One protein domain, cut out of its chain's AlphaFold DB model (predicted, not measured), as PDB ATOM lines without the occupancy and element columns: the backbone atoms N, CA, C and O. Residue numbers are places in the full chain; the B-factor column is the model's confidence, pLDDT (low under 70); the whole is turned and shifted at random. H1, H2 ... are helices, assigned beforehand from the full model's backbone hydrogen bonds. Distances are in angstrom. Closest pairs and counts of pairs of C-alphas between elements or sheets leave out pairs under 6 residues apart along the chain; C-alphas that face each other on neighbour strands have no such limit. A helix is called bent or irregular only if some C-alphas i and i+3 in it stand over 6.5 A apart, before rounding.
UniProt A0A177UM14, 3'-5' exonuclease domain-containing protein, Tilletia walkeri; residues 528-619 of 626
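AT A GLANCE: This is residues 528 to 619 of the 626 residues of the protein "3'-5' exonuclease domain-containing protein" of Tilletia walkeri (UniProt A0A177UM14). Six short helices make a compact body in three storeys: H1 and H2 at one end, H3 and H4 across the middle with a gap between the two, and H5 and H6 at the other end. H3 is the core piece, with H1 and H2 packed across it and H5 running beside its first half, while a long loop, residues 570 to 588, swings away from the helices before H4. The printed part has 92 residues with six named helices, H1 to H6 in that order along the chain, and no named strand; the class is all helix. It is compact, with a radius of gyration of the C-alphas of 12.8 A, and its C-alphas span 34 by 33 by 19 A.

HOW THE PARTS SIT: Start with H1, residues 528 to 536, and go on to H2, residues 546 to 553. The two touch, with their closest C-alphas, those of Trp 534 and Val 549, 6.4 A apart, and run opposite ways at a steep tilt of 53 degrees. Next find H3, residues 557 to 569, the hub, which touches three other helices. H1 touches it about perpendicular, at 87 degrees; the closest C-alphas, those of Phe 531 and Val 564, are 4.8 A apart. H2 touches it too, about perpendicular at 83 degrees, with residues 557 to 561 of H3 alone; the closest C-alphas, those of Phe 547 and Pro 557, are 5.0 A apart. Beyond the long link comes H4, residues 589 to 598, which touches no helix. It is close to H1 but not clearly touching, with the closest C-alphas, those of Glu 535 and Leu 591, 7.9 A apart. H4 is apart from H3, but only just, at 8.1 A. Look then at H5, residues 602 to 610: it touches residues 557 to 562 of H3 alone, the same way at a shallow tilt of 31 degrees, and the closest C-alphas, those of Asn 558 and Phe 604, are 5.5 A apart. Last comes H6, residues 612 to 617, close to H3 but not clearly touching; the closest C-alphas, those of Val 569 and Trp 614, are 7.7 A apart. Helix packing is mostly crossed: of the four pairs of helices that touch, one, H3 and H5, is at a shallow tilt. In H2, H3, H4 and H6 every O i to N i+4 pair is within hydrogen-bond range; in H1 it is 4 of 5 and in H5 3 of 5.

IN THESE COORDINATES: Find C-alpha 528 at (-15.953, 30.522, 30.346), where H1 begins; the helix runs 11.9 A to C-alpha 536. H2 measures 10.4 A from C-alpha 546 to C-alpha 553. H3, the longest with 13 residues, starts from C-alpha 557 at (-20.854, 35.949, 43.878) and runs 18.5 A to C-alpha 569. H4 measures 14.4 A from C-alpha 589 to C-alpha 598. H5 measures 13.6 A from C-alpha 602 to C-alpha 610 and is irregular: C-alphas 603 and 606 are 7.5 A apart. H6 measures 8.3 A and ends at C-alpha 617, at (-6.425, 17.169, 45.038).

THE WHOLE: The two C-alphas farthest apart, those of Val 578 and Trp 602, are 39.2 A from each other. The printed part has no cut. The link from H3 to H4, 19 residues, is long; the link from H1 to H2 is short, and the other three are tight. The mean pLDDT of the printed part is 76.4, and the model's confidence is under 70 at residues 537 to 543 and 571 to 585.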
ATOM      1  N   GLN A 528     -17.191  30.093  31.007       73.00
ATOM      2  CA  GLN A 528     -15.953  30.522  30.346       73.00
ATOM      3  C   GLN A 528     -15.833  32.049  30.386       73.00
ATOM      4  O   GLN A 528     -14.927  32.562  31.023       73.00
ATOM      5  N   ARG A 529     -16.857  32.777  29.913       78.56
ATOM      6  CA  ARG A 529     -16.917  34.258  29.967       78.56
ATOM      7  C   ARG A 529     -16.893  34.865  31.378       78.56
ATOM      8  O   ARG A 529     -16.946  36.090  31.499       78.56
ATOM      9  N   THR A 530     -16.908  34.039  32.419       83.75
ATOM     10  CA  THR A 530     -16.792  34.427  33.831       83.75
ATOM     11  C   THR A 530     -15.392  34.109  34.360       83.75
ATOM     12  O   THR A 530     -14.823  34.942  35.054       83.75
ATOM     13  N   PHE A 531     -14.807  32.978  33.952       85.69
ATOM     14  CA  PHE A 531     -13.384  32.672  34.114       85.69
ATOM     15  C   PHE A 531     -12.498  33.701  33.407       85.69
ATOM     16  O   PHE A 531     -11.663  34.302  34.067       85.69
ATOM     17  N   ASP A 532     -12.752  33.989  32.125       81.94
ATOM     18  CA  ASP A 532     -11.945  34.916  31.319       81.94
ATOM     19  C   ASP A 532     -11.836  36.309  31.980       81.94
ATOM     20  O   ASP A 532     -10.759  36.887  32.039       81.94
ATOM     21  N   LEU A 533     -12.943  36.834  32.533       82.25
ATOM     22  CA  LEU A 533     -12.971  38.135  33.230       82.25
ATOM     23  C   LEU A 533     -12.369  38.107  34.637       82.25
ATOM     24  O   LEU A 533     -11.936  39.143  35.135       82.25
ATOM     25  N   TRP A 534     -12.396  36.958  35.307       86.69
ATOM     26  CA  TRP A 534     -11.727  36.806  36.592       86.69
ATOM     27  C   TRP A 534     -10.211  36.734  36.370       86.69
ATOM     28  O   TRP A 534      -9.468  37.496  36.981       86.69
ATOM     29  N   GLU A 535      -9.758  35.911  35.424       80.62
ATOM     30  CA  GLU A 535      -8.348  35.737  35.066       80.62
ATOM     31  C   GLU A 535      -7.705  37.018  34.506       80.62
ATOM     32  O   GLU A 535      -6.653  37.422  34.994       80.62
ATOM     33  N   GLN A 536      -8.327  37.672  33.516       72.12
ATOM     34  CA  GLN A 536      -7.705  38.763  32.741       72.12
ATOM     35  C   GLN A 536      -7.853  40.161  33.362       72.12
ATOM     36  O   GLN A 536      -7.229  41.107  32.883       72.12
ATOM     37  N   GLY A 537      -8.673  40.306  34.404       63.59
ATOM     38  CA  GLY A 537      -8.900  41.584  35.072       63.59
ATOM     39  C   GLY A 537     -10.024  42.443  34.479       63.59
ATOM     40  O   GLY A 537     -10.664  42.104  33.479       63.59
ATOM     41  N   VAL A 538     -10.268  43.588  35.121       54.12
ATOM     42  CA  VAL A 538     -11.127  44.667  34.607       54.12
ATOM     43  C   VAL A 538     -10.234  45.896  34.401       54.12
ATOM     44  O   VAL A 538      -9.442  46.199  35.289       54.12
ATOM     45  N   PRO A 539     -10.320  46.631  33.274       44.66
ATOM     46  CA  PRO A 539      -9.464  47.797  33.054       44.66
ATOM     47  C   PRO A 539      -9.616  48.851  34.164       44.66
ATOM     48  O   PRO A 539     -10.640  49.529  34.237       44.66
ATOM     49  N   GLY A 540      -8.584  48.984  35.004       55.00
ATOM     50  CA  GLY A 540      -8.540  49.905  36.147       55.00
ATOM     51  C   GLY A 540      -8.616  49.258  37.537       55.00
ATOM     52  O   GLY A 540      -8.600  50.002  38.512       55.00
ATOM     53  N   ASP A 541      -8.692  47.926  37.643       49.47
ATOM     54  CA  ASP A 541      -8.723  47.189  38.918       49.47
ATOM     55  C   ASP A 541      -7.918  45.878  38.760       49.47
ATOM     56  O   ASP A 541      -8.323  44.989  38.002       49.47
ATOM     57  N   ASP A 542      -6.742  45.786  39.398       55.50
ATOM     58  CA  ASP A 542      -5.675  44.837  39.007       55.50
ATOM     59  C   ASP A 542      -6.063  43.350  39.156       55.50
ATOM     60  O   ASP A 542      -5.673  42.528  38.327       55.50
ATOM     61  N   GLU A 543      -6.866  42.987  40.167       65.19
ATOM     62  CA  GLU A 543      -7.414  41.631  40.338       65.19
ATOM     63  C   GLU A 543      -8.885  41.667  40.825       65.19
ATOM     64  O   GLU A 543      -9.145  41.821  42.019       65.19
ATOM     65  N   PRO A 544      -9.890  41.494  39.941       71.56
ATOM     66  CA  PRO A 544     -11.302  41.570  40.314       71.56
ATOM     67  C   PRO A 544     -11.768  40.335  41.101       71.56
ATOM     68  O   PRO A 544     -11.681  39.196  40.631       71.56
ATOM     69  N   SER A 545     -12.356  40.576  42.272       83.38
ATOM     70  CA  SER A 545     -12.984  39.541  43.108       83.38
ATOM     71  C   SER A 545     -14.235  38.920  42.461       83.38
ATOM     72  O   SER A 545     -14.848  39.491  41.550       83.38
ATOM     73  N   PHE A 546     -14.722  37.796  43.003       87.31
ATOM     74  CA  PHE A 546     -16.013  37.225  42.585       87.31
ATOM     75  C   PHE A 546     -17.206  38.168  42.784       87.31
ATOM     76  O   PHE A 546     -18.190  38.028  42.060       87.31
ATOM     77  N   PHE A 547     -17.142  39.144  43.697       84.69
ATOM     78  CA  PHE A 547     -18.188  40.165  43.839       84.69
ATOM     79  C   PHE A 547     -18.195  41.134  42.650       84.69
ATOM     80  O   PHE A 547     -19.259  41.406  42.085       84.69
ATOM     81  N   THR A 548     -17.016  41.590  42.220       84.44
ATOM     82  CA  THR A 548     -16.836  42.456  41.044       84.44
ATOM     83  C   THR A 548     -17.305  41.737  39.776       84.44
ATOM     84  O   THR A 548     -18.171  42.234  39.051       84.44
ATOM     85  N   VAL A 549     -16.822  40.510  39.551       84.31
ATOM     86  CA  VAL A 549     -17.189  39.690  38.383       84.31
ATOM     87  C   VAL A 549     -18.683  39.341  38.383       84.31
ATOM     88  O   VAL A 549     -19.327  39.407  37.334       84.31
ATOM     89  N   ALA A 550     -19.274  39.015  39.537       84.94
ATOM     90  CA  ALA A 550     -20.701  38.709  39.626       84.94
ATOM     91  C   ALA A 550     -21.590  39.923  39.327       84.94
ATOM     92  O   ALA A 550     -22.574  39.789  38.593       84.94
ATOM     93  N   SER A 551     -21.207  41.104  39.820       83.94
ATOM     94  CA  SER A 551     -21.905  42.370  39.560       83.94
ATOM     95  C   SER A 551     -21.910  42.708  38.066       83.94
ATOM     96  O   SER A 551     -22.968  42.974  37.498       83.94
ATOM     97  N   LEU A 552     -20.761  42.571  37.392       81.25
ATOM     98  CA  LEU A 552     -20.617  42.768  35.939       81.25
ATOM     99  C   LEU A 552     -21.398  41.752  35.082       81.25
ATOM    100  O   LEU A 552     -21.599  41.977  33.887       81.25
ATOM    101  N   LYS A 553     -21.830  40.624  35.658       80.50
ATOM    102  CA  LYS A 553     -22.626  39.586  34.976       80.50
ATOM    103  C   LYS A 553     -24.102  39.552  35.387       80.50
ATOM    104  O   LYS A 553     -24.862  38.818  34.757       80.50
ATOM    105  N   GLY A 554     -24.512  40.282  36.426       82.75
ATOM    106  CA  GLY A 554     -25.855  40.166  37.009       82.75
ATOM    107  C   GLY A 554     -26.133  38.798  37.654       82.75
ATOM    108  O   GLY A 554     -27.266  38.319  37.613       82.75
ATOM    109  N   ILE A 555     -25.109  38.145  38.214       84.00
ATOM    110  CA  ILE A 555     -25.211  36.843  38.905       84.00
ATOM    111  C   ILE A 555     -24.862  36.986  40.395       84.00
ATOM    112  O   ILE A 555     -24.499  38.063  40.856       84.00
ATOM    113  N   LYS A 556     -24.975  35.904  41.177       86.19
ATOM    114  CA  LYS A 556     -24.534  35.897  42.586       86.19
ATOM    115  C   LYS A 556     -23.017  35.643  42.681       86.19
ATOM    116  O   LYS A 556     -22.525  34.834  41.892       86.19
ATOM    117  N   PRO A 557     -22.288  36.210  43.667       86.12
ATOM    118  CA  PRO A 557     -20.854  35.949  43.878       86.12
ATOM    119  C   PRO A 557     -20.515  34.456  43.928       86.12
ATOM    120  O   PRO A 557     -19.657  33.981  43.188       86.12
ATOM    121  N   ASN A 558     -21.288  33.673  44.688       86.25
ATOM    122  CA  ASN A 558     -21.117  32.221  44.768       86.25
ATOM    123  C   ASN A 558     -21.316  31.495  43.413       86.25
ATOM    124  O   ASN A 558     -20.713  30.453  43.177       86.25
ATOM    125  N   THR A 559     -22.119  32.047  42.492       86.81
ATOM    126  CA  THR A 559     -22.265  31.523  41.120       86.81
ATOM    127  C   THR A 559     -21.059  31.873  40.245       86.81
ATOM    128  O   THR A 559     -20.673  31.061  39.407       86.81
ATOM    129  N   ALA A 560     -20.428  33.038  40.447       88.38
ATOM    130  CA  ALA A 560     -19.170  33.368  39.778       88.38
ATOM    131  C   ALA A 560     -18.039  32.425  40.229       88.38
ATOM    132  O   ALA A 560     -17.364  31.845  39.379       88.38
ATOM    133  N   ALA A 561     -17.914  32.177  41.538       90.69
ATOM    134  CA  ALA A 561     -16.965  31.206  42.090       90.69
ATOM    135  C   ALA A 561     -17.190  29.781  41.542       90.69
ATOM    136  O   ALA A 561     -16.244  29.139  41.087       90.69
ATOM    137  N   GLU A 562     -18.442  29.300  41.503       88.31
ATOM    138  CA  GLU A 562     -18.792  28.005  40.892       88.31
ATOM    139  C   GLU A 562     -18.398  27.934  39.405       88.31
ATOM    140  O   GLU A 562     -17.892  26.912  38.939       88.31
ATOM    141  N   TYR A 563     -18.598  29.012  38.645       90.25
ATOM    142  CA  TYR A 563     -18.244  29.069  37.225       90.25
ATOM    143  C   TYR A 563     -16.728  29.033  36.987       90.25
ATOM    144  O   TYR A 563     -16.275  28.331  36.080       90.25
ATOM    145  N   VAL A 564     -15.945  29.722  37.820       88.56
ATOM    146  CA  VAL A 564     -14.476  29.700  37.761       88.56
ATOM    147  C   VAL A 564     -13.927  28.329  38.161       88.56
ATOM    148  O   VAL A 564     -13.160  27.734  37.404       88.56
ATOM    149  N   LEU A 565     -14.395  27.753  39.274       89.00
ATOM    150  CA  LEU A 565     -14.032  26.392  39.689       89.00
ATOM    151  C   LEU A 565     -14.418  25.340  38.639       89.00
ATOM    152  O   LEU A 565     -13.648  24.415  38.382       89.00
ATOM    153  N   LYS A 566     -15.559  25.498  37.958       85.19
ATOM    154  CA  LYS A 566     -15.930  24.631  36.834       85.19
ATOM    155  C   LYS A 566     -14.953  24.741  35.651       85.19
ATOM    156  O   LYS A 566     -14.609  23.710  35.076       85.19
ATOM    157  N   ALA A 567     -14.504  25.939  35.279       84.00
ATOM    158  CA  ALA A 567     -13.545  26.114  34.182       84.00
ATOM    159  C   ALA A 567     -12.183  25.460  34.489       84.00
ATOM    160  O   ALA A 567     -11.604  24.802  33.621       84.00
ATOM    161  N   PHE A 568     -11.725  25.545  35.744       84.25
ATOM    162  CA  PHE A 568     -10.564  24.799  36.233       84.25
ATOM    163  C   PHE A 568     -10.773  23.269  36.204       84.25
ATOM    164  O   PHE A 568      -9.875  22.534  35.796       84.25
ATOM    165  N   VAL A 569     -11.953  22.762  36.590       80.56
ATOM    166  CA  VAL A 569     -12.288  21.320  36.513       80.56
ATOM    167  C   VAL A 569     -12.329  20.810  35.066       80.56
ATOM    168  O   VAL A 569     -11.912  19.683  34.810       80.56
ATOM    169  N   GLU A 570     -12.770  21.629  34.108       76.56
ATOM    170  CA  GLU A 570     -12.693  21.315  32.672       76.56
ATOM    171  C   GLU A 570     -11.276  21.453  32.075       76.56
ATOM    172  O   GLU A 570     -11.089  21.160  30.892       76.56
ATOM    173  N   GLY A 571     -10.286  21.877  32.869       69.31
ATOM    174  CA  GLY A 571      -8.888  22.005  32.454       69.31
ATOM    175  C   GLY A 571      -8.667  23.101  31.410       69.31
ATOM    176  O   GLY A 571      -8.013  22.867  30.394       69.31
ATOM    177  N   ARG A 572      -9.266  24.279  31.627       65.88
ATOM    178  CA  ARG A 572      -9.237  25.422  30.691       65.88
ATOM    179  C   ARG A 572      -8.385  26.609  31.154       65.88
ATOM    180  O   ARG A 572      -8.386  27.640  30.499       65.88
ATOM    181  N   HIS A 573      -7.645  26.448  32.249       66.25
ATOM    182  CA  HIS A 573      -6.765  27.448  32.884       66.25
ATOM    183  C   HIS A 573      -5.366  27.567  32.256       66.25
ATOM    184  O   HIS A 573      -4.434  28.066  32.884       66.25
ATOM    185  N   ALA A 574      -5.186  27.011  31.061       55.97
ATOM    186  CA  ALA A 574      -3.968  27.103  30.272       55.97
ATOM    187  C   ALA A 574      -4.317  26.867  28.798       55.97
ATOM    188  O   ALA A 574      -5.057  25.932  28.477       55.97
ATOM    189  N   SER A 575      -3.755  27.689  27.915       52.53
ATOM    190  CA  SER A 575      -3.717  27.410  26.477       52.53
ATOM    191  C   SER A 575      -2.393  26.735  26.124       52.53
ATOM    192  O   SER A 575      -1.366  27.070  26.713       52.53
ATOM    193  N   ASP A 576      -2.402  25.814  25.163       49.22
ATOM    194  CA  ASP A 576      -1.176  25.459  24.440       49.22
ATOM    195  C   ASP A 576      -0.761  26.588  23.470       49.22
ATOM    196  O   ASP A 576      -1.496  27.560  23.269       49.22
ATOM    197  N   GLU A 577       0.411  26.461  22.842       44.22
ATOM    198  CA  GLU A 577       0.935  27.425  21.853       44.22
ATOM    199  C   GLU A 577       0.031  27.589  20.609       44.22
ATOM    200  O   GLU A 577       0.260  28.465  19.778       44.22
ATOM    201  N   VAL A 578      -1.018  26.764  20.481       49.56
ATOM    202  CA  VAL A 578      -1.997  26.748  19.383       49.56
ATOM    203  C   VAL A 578      -3.401  27.163  19.875       49.56
ATOM    204  O   VAL A 578      -4.399  26.981  19.173       49.56
ATOM    205  N   GLY A 579      -3.507  27.731  21.083       49.75
ATOM    206  CA  GLY A 579      -4.745  28.293  21.636       49.75
ATOM    207  C   GLY A 579      -5.789  27.263  22.082       49.75
ATOM    208  O   GLY A 579      -6.973  27.596  22.190       49.75
ATOM    209  N   ARG A 580      -5.407  26.003  22.316       48.28
ATOM    210  CA  ARG A 580      -6.325  24.941  22.767       48.28
ATOM    211  C   ARG A 580      -6.276  24.801  24.294       48.28
ATOM    212  O   ARG A 580      -5.188  24.846  24.863       48.28
ATOM    213  N   PRO A 581      -7.416  24.569  24.977       51.97
ATOM    214  CA  PRO A 581      -7.438  24.385  26.427       51.97
ATOM    215  C   PRO A 581      -6.713  23.093  26.830       51.97
ATOM    216  O   PRO A 581      -7.171  21.981  26.538       51.97
ATOM    217  N   ALA A 582      -5.577  23.246  27.505       54.72
ATOM    218  CA  ALA A 582      -4.672  22.164  27.861       54.72
ATOM    219  C   ALA A 582      -5.179  21.397  29.096       54.72
ATOM    220  O   ALA A 582      -4.722  21.613  30.219       54.72
ATOM    221  N   ARG A 583      -6.096  20.442  28.872       53.22
ATOM    222  CA  ARG A 583      -6.834  19.686  29.913       53.22
ATOM    223  C   ARG A 583      -5.997  18.958  30.981       53.22
ATOM    224  O   ARG A 583      -6.563  18.466  31.954       53.22
ATOM    225  N   PHE A 584      -4.680  18.878  30.806       53.75
ATOM    226  CA  PHE A 584      -3.740  18.203  31.706       53.75
ATOM    227  C   PHE A 584      -2.609  19.116  32.221       53.75
ATOM    228  O   PHE A 584      -1.717  18.642  32.923       53.75
ATOM    229  N   ALA A 585      -2.626  20.415  31.900       64.38
ATOM    230  CA  ALA A 585      -1.608  21.358  32.357       64.38
ATOM    231  C   ALA A 585      -1.709  21.617  33.878       64.38
ATOM    232  O   ALA A 585      -2.814  21.845  34.385       64.38
ATOM    233  N   PRO A 586      -0.589  21.647  34.628       70.69
ATOM    234  CA  PRO A 586      -0.589  22.073  36.025       70.69
ATOM    235  C   PRO A 586      -1.110  23.509  36.175       70.69
ATOM    236  O   PRO A 586      -0.697  24.404  35.444       70.69
ATOM    237  N   ILE A 587      -1.997  23.743  37.146       78.06
ATOM    238  CA  ILE A 587      -2.552  25.081  37.402       78.06
ATOM    239  C   ILE A 587      -1.436  26.019  37.908       78.06
ATOM    240  O   ILE A 587      -0.782  25.659  38.898       78.06
ATOM    241  N   PRO A 588      -1.251  27.215  37.312       82.69
ATOM    242  CA  PRO A 588      -0.285  28.212  37.769       82.69
ATOM    243  C   PRO A 588      -0.407  28.546  39.263       82.69
ATOM    244  O   PRO A 588      -1.505  28.724  39.793       82.69
ATOM    245  N   ALA A 589       0.732  28.676  39.950       77.44
ATOM    246  CA  ALA A 589       0.766  28.901  41.397       77.44
ATOM    247  C   ALA A 589       0.081  30.216  41.829       77.44
ATOM    248  O   ALA A 589      -0.567  30.243  42.874       77.44
ATOM    249  N   GLY A 590       0.164  31.271  41.006       79.81
ATOM    250  CA  GLY A 590      -0.556  32.531  41.227       79.81
ATOM    251  C   GLY A 590      -2.074  32.335  41.238       79.81
ATOM    252  O   GLY A 590      -2.723  32.659  42.229       79.81
ATOM    253  N   LEU A 591      -2.622  31.685  40.203       83.69
ATOM    254  CA  LEU A 591      -4.054  31.372  40.118       83.69
ATOM    255  C   LEU A 591      -4.535  30.492  41.282       83.69
ATOM    256  O   LEU A 591      -5.623  30.725  41.799       83.69
ATOM    257  N   LYS A 592      -3.724  29.531  41.755       85.88
ATOM    258  CA  LYS A 592      -4.047  28.761  42.973       85.88
ATOM    259  C   LYS A 592      -4.144  29.647  44.217       85.88
ATOM    260  O   LYS A 592      -5.071  29.474  45.004       85.88
ATOM    261  N   LYS A 593      -3.195  30.573  44.402       83.81
ATOM    262  CA  LYS A 593      -3.159  31.490  45.554       83.81
ATOM    263  C   LYS A 593      -4.353  32.447  45.536       83.81
ATOM    264  O   LYS A 593      -5.021  32.584  46.557       83.81
ATOM    265  N   ARG A 594      -4.645  33.059  44.385       85.88
ATOM    266  CA  ARG A 594      -5.789  33.963  44.217       85.88
ATOM    267  C   ARG A 594      -7.119  33.240  44.410       85.88
ATOM    268  O   ARG A 594      -7.947  33.704  45.181       85.88
ATOM    269  N   LEU A 595      -7.288  32.061  43.806       88.56
ATOM    270  CA  LEU A 595      -8.490  31.244  43.995       88.56
ATOM    271  C   LEU A 595      -8.725  30.898  45.472       88.56
ATOM    272  O   LEU A 595      -9.867  30.938  45.913       88.56
ATOM    273  N   ALA A 596      -7.671  30.581  46.234       87.94
ATOM    274  CA  ALA A 596      -7.779  30.289  47.665       87.94
ATOM    275  C   ALA A 596      -8.198  31.508  48.509       87.94
ATOM    276  O   ALA A 596      -8.899  31.328  49.503       87.94
ATOM    277  N   ALA A 597      -7.783  32.718  48.116       85.62
ATOM    278  CA  ALA A 597      -8.177  33.964  48.770       85.62
ATOM    279  C   ALA A 597      -9.623  34.355  48.423       85.62
ATOM    280  O   ALA A 597     -10.434  34.570  49.318       85.62
ATOM    281  N   ASP A 598      -9.985  34.357  47.137       87.12
ATOM    282  CA  ASP A 598     -11.310  34.804  46.688       87.12
ATOM    283  C   ASP A 598     -12.463  33.890  47.159       87.12
ATOM    284  O   ASP A 598     -13.612  34.326  47.174       87.12
ATOM    285  N   ILE A 599     -12.191  32.636  47.555       89.19
ATOM    286  CA  ILE A 599     -13.196  31.705  48.117       89.19
ATOM    287  C   ILE A 599     -13.127  31.534  49.644       89.19
ATOM    288  O   ILE A 599     -13.821  30.662  50.168       89.19
ATOM    289  N   SER A 600     -12.315  32.302  50.382       82.12
ATOM    290  CA  SER A 600     -12.184  32.101  51.839       82.12
ATOM    291  C   SER A 600     -13.345  32.662  52.672       82.12
ATOM    292  O   SER A 600     -13.416  32.381  53.864       82.12
ATOM    293  N   GLY A 601     -14.248  33.443  52.071       78.62
ATOM    294  CA  GLY A 601     -15.443  33.979  52.734       78.62
ATOM    295  C   GLY A 601     -16.501  32.912  53.058       78.62
ATOM    296  O   GLY A 601     -16.662  31.920  52.339       78.62
ATOM    297  N   TRP A 602     -17.263  33.125  54.135       73.69
ATOM    298  CA  TRP A 602     -18.328  32.216  54.591       73.69
ATOM    299  C   TRP A 602     -19.436  32.044  53.539       73.69
ATOM    300  O   TRP A 602     -20.007  30.961  53.388       73.69
ATOM    301  N   GLU A 603     -19.685  33.087  52.752       78.88
ATOM    302  CA  GLU A 603     -20.635  33.151  51.646       78.88
ATOM    303  C   GLU A 603     -20.297  32.197  50.484       78.88
ATOM    304  O   GLU A 603     -21.180  31.848  49.694       78.88
ATOM    305  N   PHE A 604     -19.048  31.722  50.410       86.56
ATOM    306  CA  PHE A 604     -18.595  30.697  49.466       86.56
ATOM    307  C   PHE A 604     -18.609  29.280  50.058       86.56
ATOM    308  O   PHE A 604     -18.351  28.321  49.327       86.56
ATOM    309  N   GLY A 605     -18.960  29.109  51.339       76.06
ATOM    310  CA  GLY A 605     -18.899  27.839  52.081       76.06
ATOM    311  C   GLY A 605     -19.593  26.652  51.397       76.06
ATOM    312  O   GLY A 605     -19.120  25.516  51.465       76.06
ATOM    313  N   ALA A 606     -20.683  26.903  50.666       74.19
ATOM    314  CA  ALA A 606     -21.374  25.881  49.877       74.19
ATOM    315  C   ALA A 606     -20.562  25.422  48.646       74.19
ATOM    316  O   ALA A 606     -20.551  24.237  48.309       74.19
ATOM    317  N   THR A 607     -19.859  26.343  47.986       82.25
ATOM    318  CA  THR A 607     -19.026  26.063  46.806       82.25
ATOM    319  C   THR A 607     -17.680  25.467  47.198       82.25
ATOM    320  O   THR A 607     -17.252  24.492  46.582       82.25
ATOM    321  N   THR A 608     -17.040  25.966  48.257       84.38
ATOM    322  CA  THR A 608     -15.799  25.378  48.786       84.38
ATOM    323  C   THR A 608     -16.025  23.944  49.260       84.38
ATOM    324  O   THR A 608     -15.212  23.074  48.959       84.38
ATOM    325  N   SER A 609     -17.178  23.659  49.878       78.12
ATOM    326  CA  SER A 609     -17.613  22.293  50.197       78.12
ATOM    327  C   SER A 609     -17.849  21.444  48.939       78.12
ATOM    328  O   SER A 609     -17.308  20.343  48.840       78.12
ATOM    329  N   ARG A 610     -18.596  21.947  47.940       79.00
ATOM    330  CA  ARG A 610     -18.888  21.229  46.676       79.00
ATOM    331  C   ARG A 610     -17.620  20.839  45.906       79.00
ATOM    332  O   ARG A 610     -17.537  19.732  45.382       79.00
ATOM    333  N   TYR A 611     -16.634  21.732  45.838       85.25
ATOM    334  CA  TYR A 611     -15.383  21.514  45.105       85.25
ATOM    335  C   TYR A 611     -14.234  20.996  45.981       85.25
ATOM    336  O   TYR A 611     -13.104  20.896  45.500       85.25
ATOM    337  N   ARG A 612     -14.492  20.620  47.243       84.69
ATOM    338  CA  ARG A 612     -13.436  20.254  48.198       84.69
ATOM    339  C   ARG A 612     -12.520  19.133  47.697       84.69
ATOM    340  O   ARG A 612     -11.304  19.279  47.746       84.69
ATOM    341  N   TRP A 613     -13.094  18.084  47.106       82.81
ATOM    342  CA  TRP A 613     -12.349  16.977  46.488       82.81
ATOM    343  C   TRP A 613     -11.314  17.443  45.448       82.81
ATOM    344  O   TRP A 613     -10.262  16.824  45.289       82.81
ATOM    345  N   TRP A 614     -11.605  18.529  44.730       87.75
ATOM    346  CA  TRP A 614     -10.753  19.080  43.682       87.75
ATOM    347  C   TRP A 614      -9.721  20.058  44.248       87.75
ATOM    348  O   TRP A 614      -8.566  20.040  43.822       87.75
ATOM    349  N   LEU A 615     -10.117  20.870  45.232       86.88
ATOM    350  CA  LEU A 615      -9.239  21.789  45.958       86.88
ATOM    351  C   LEU A 615      -8.138  21.020  46.701       86.88
ATOM    352  O   LEU A 615      -6.953  21.284  46.486       86.88
ATOM    353  N   ASP A 616      -8.519  19.999  47.476       84.62
ATOM    354  CA  ASP A 616      -7.592  19.132  48.209       84.62
ATOM    355  C   ASP A 616      -6.670  18.375  47.220       84.62
ATOM    356  O   ASP A 616      -5.445  18.401  47.371       84.62
ATOM    357  N   LYS A 617      -7.211  17.814  46.119       83.31
ATOM    358  CA  LYS A 617      -6.425  17.169  45.038       83.31
ATOM    359  C   LYS A 617      -5.387  18.104  44.401       83.31
ATOM    360  O   LYS A 617      -4.318  17.647  43.997       83.31
ATOM    361  N   ASN A 618      -5.677  19.401  44.307       82.94
ATOM    362  CA  ASN A 618      -4.778  20.401  43.725       82.94
ATOM    363  C   ASN A 618      -3.883  21.116  44.752       82.94
ATOM    364  O   ASN A 618      -3.094  21.978  44.345       82.94
ATOM    365  N   LYS A 619      -3.952  20.743  46.040       88.19
ATOM    366  CA  LYS A 619      -3.249  21.391  47.165       88.19
ATOM    367  C   LYS A 619      -3.596  22.882  47.309       88.19
ATOM    368  O   LYS A 619      -2.719  23.719  47.506       88.19
TER     369      LYS A 619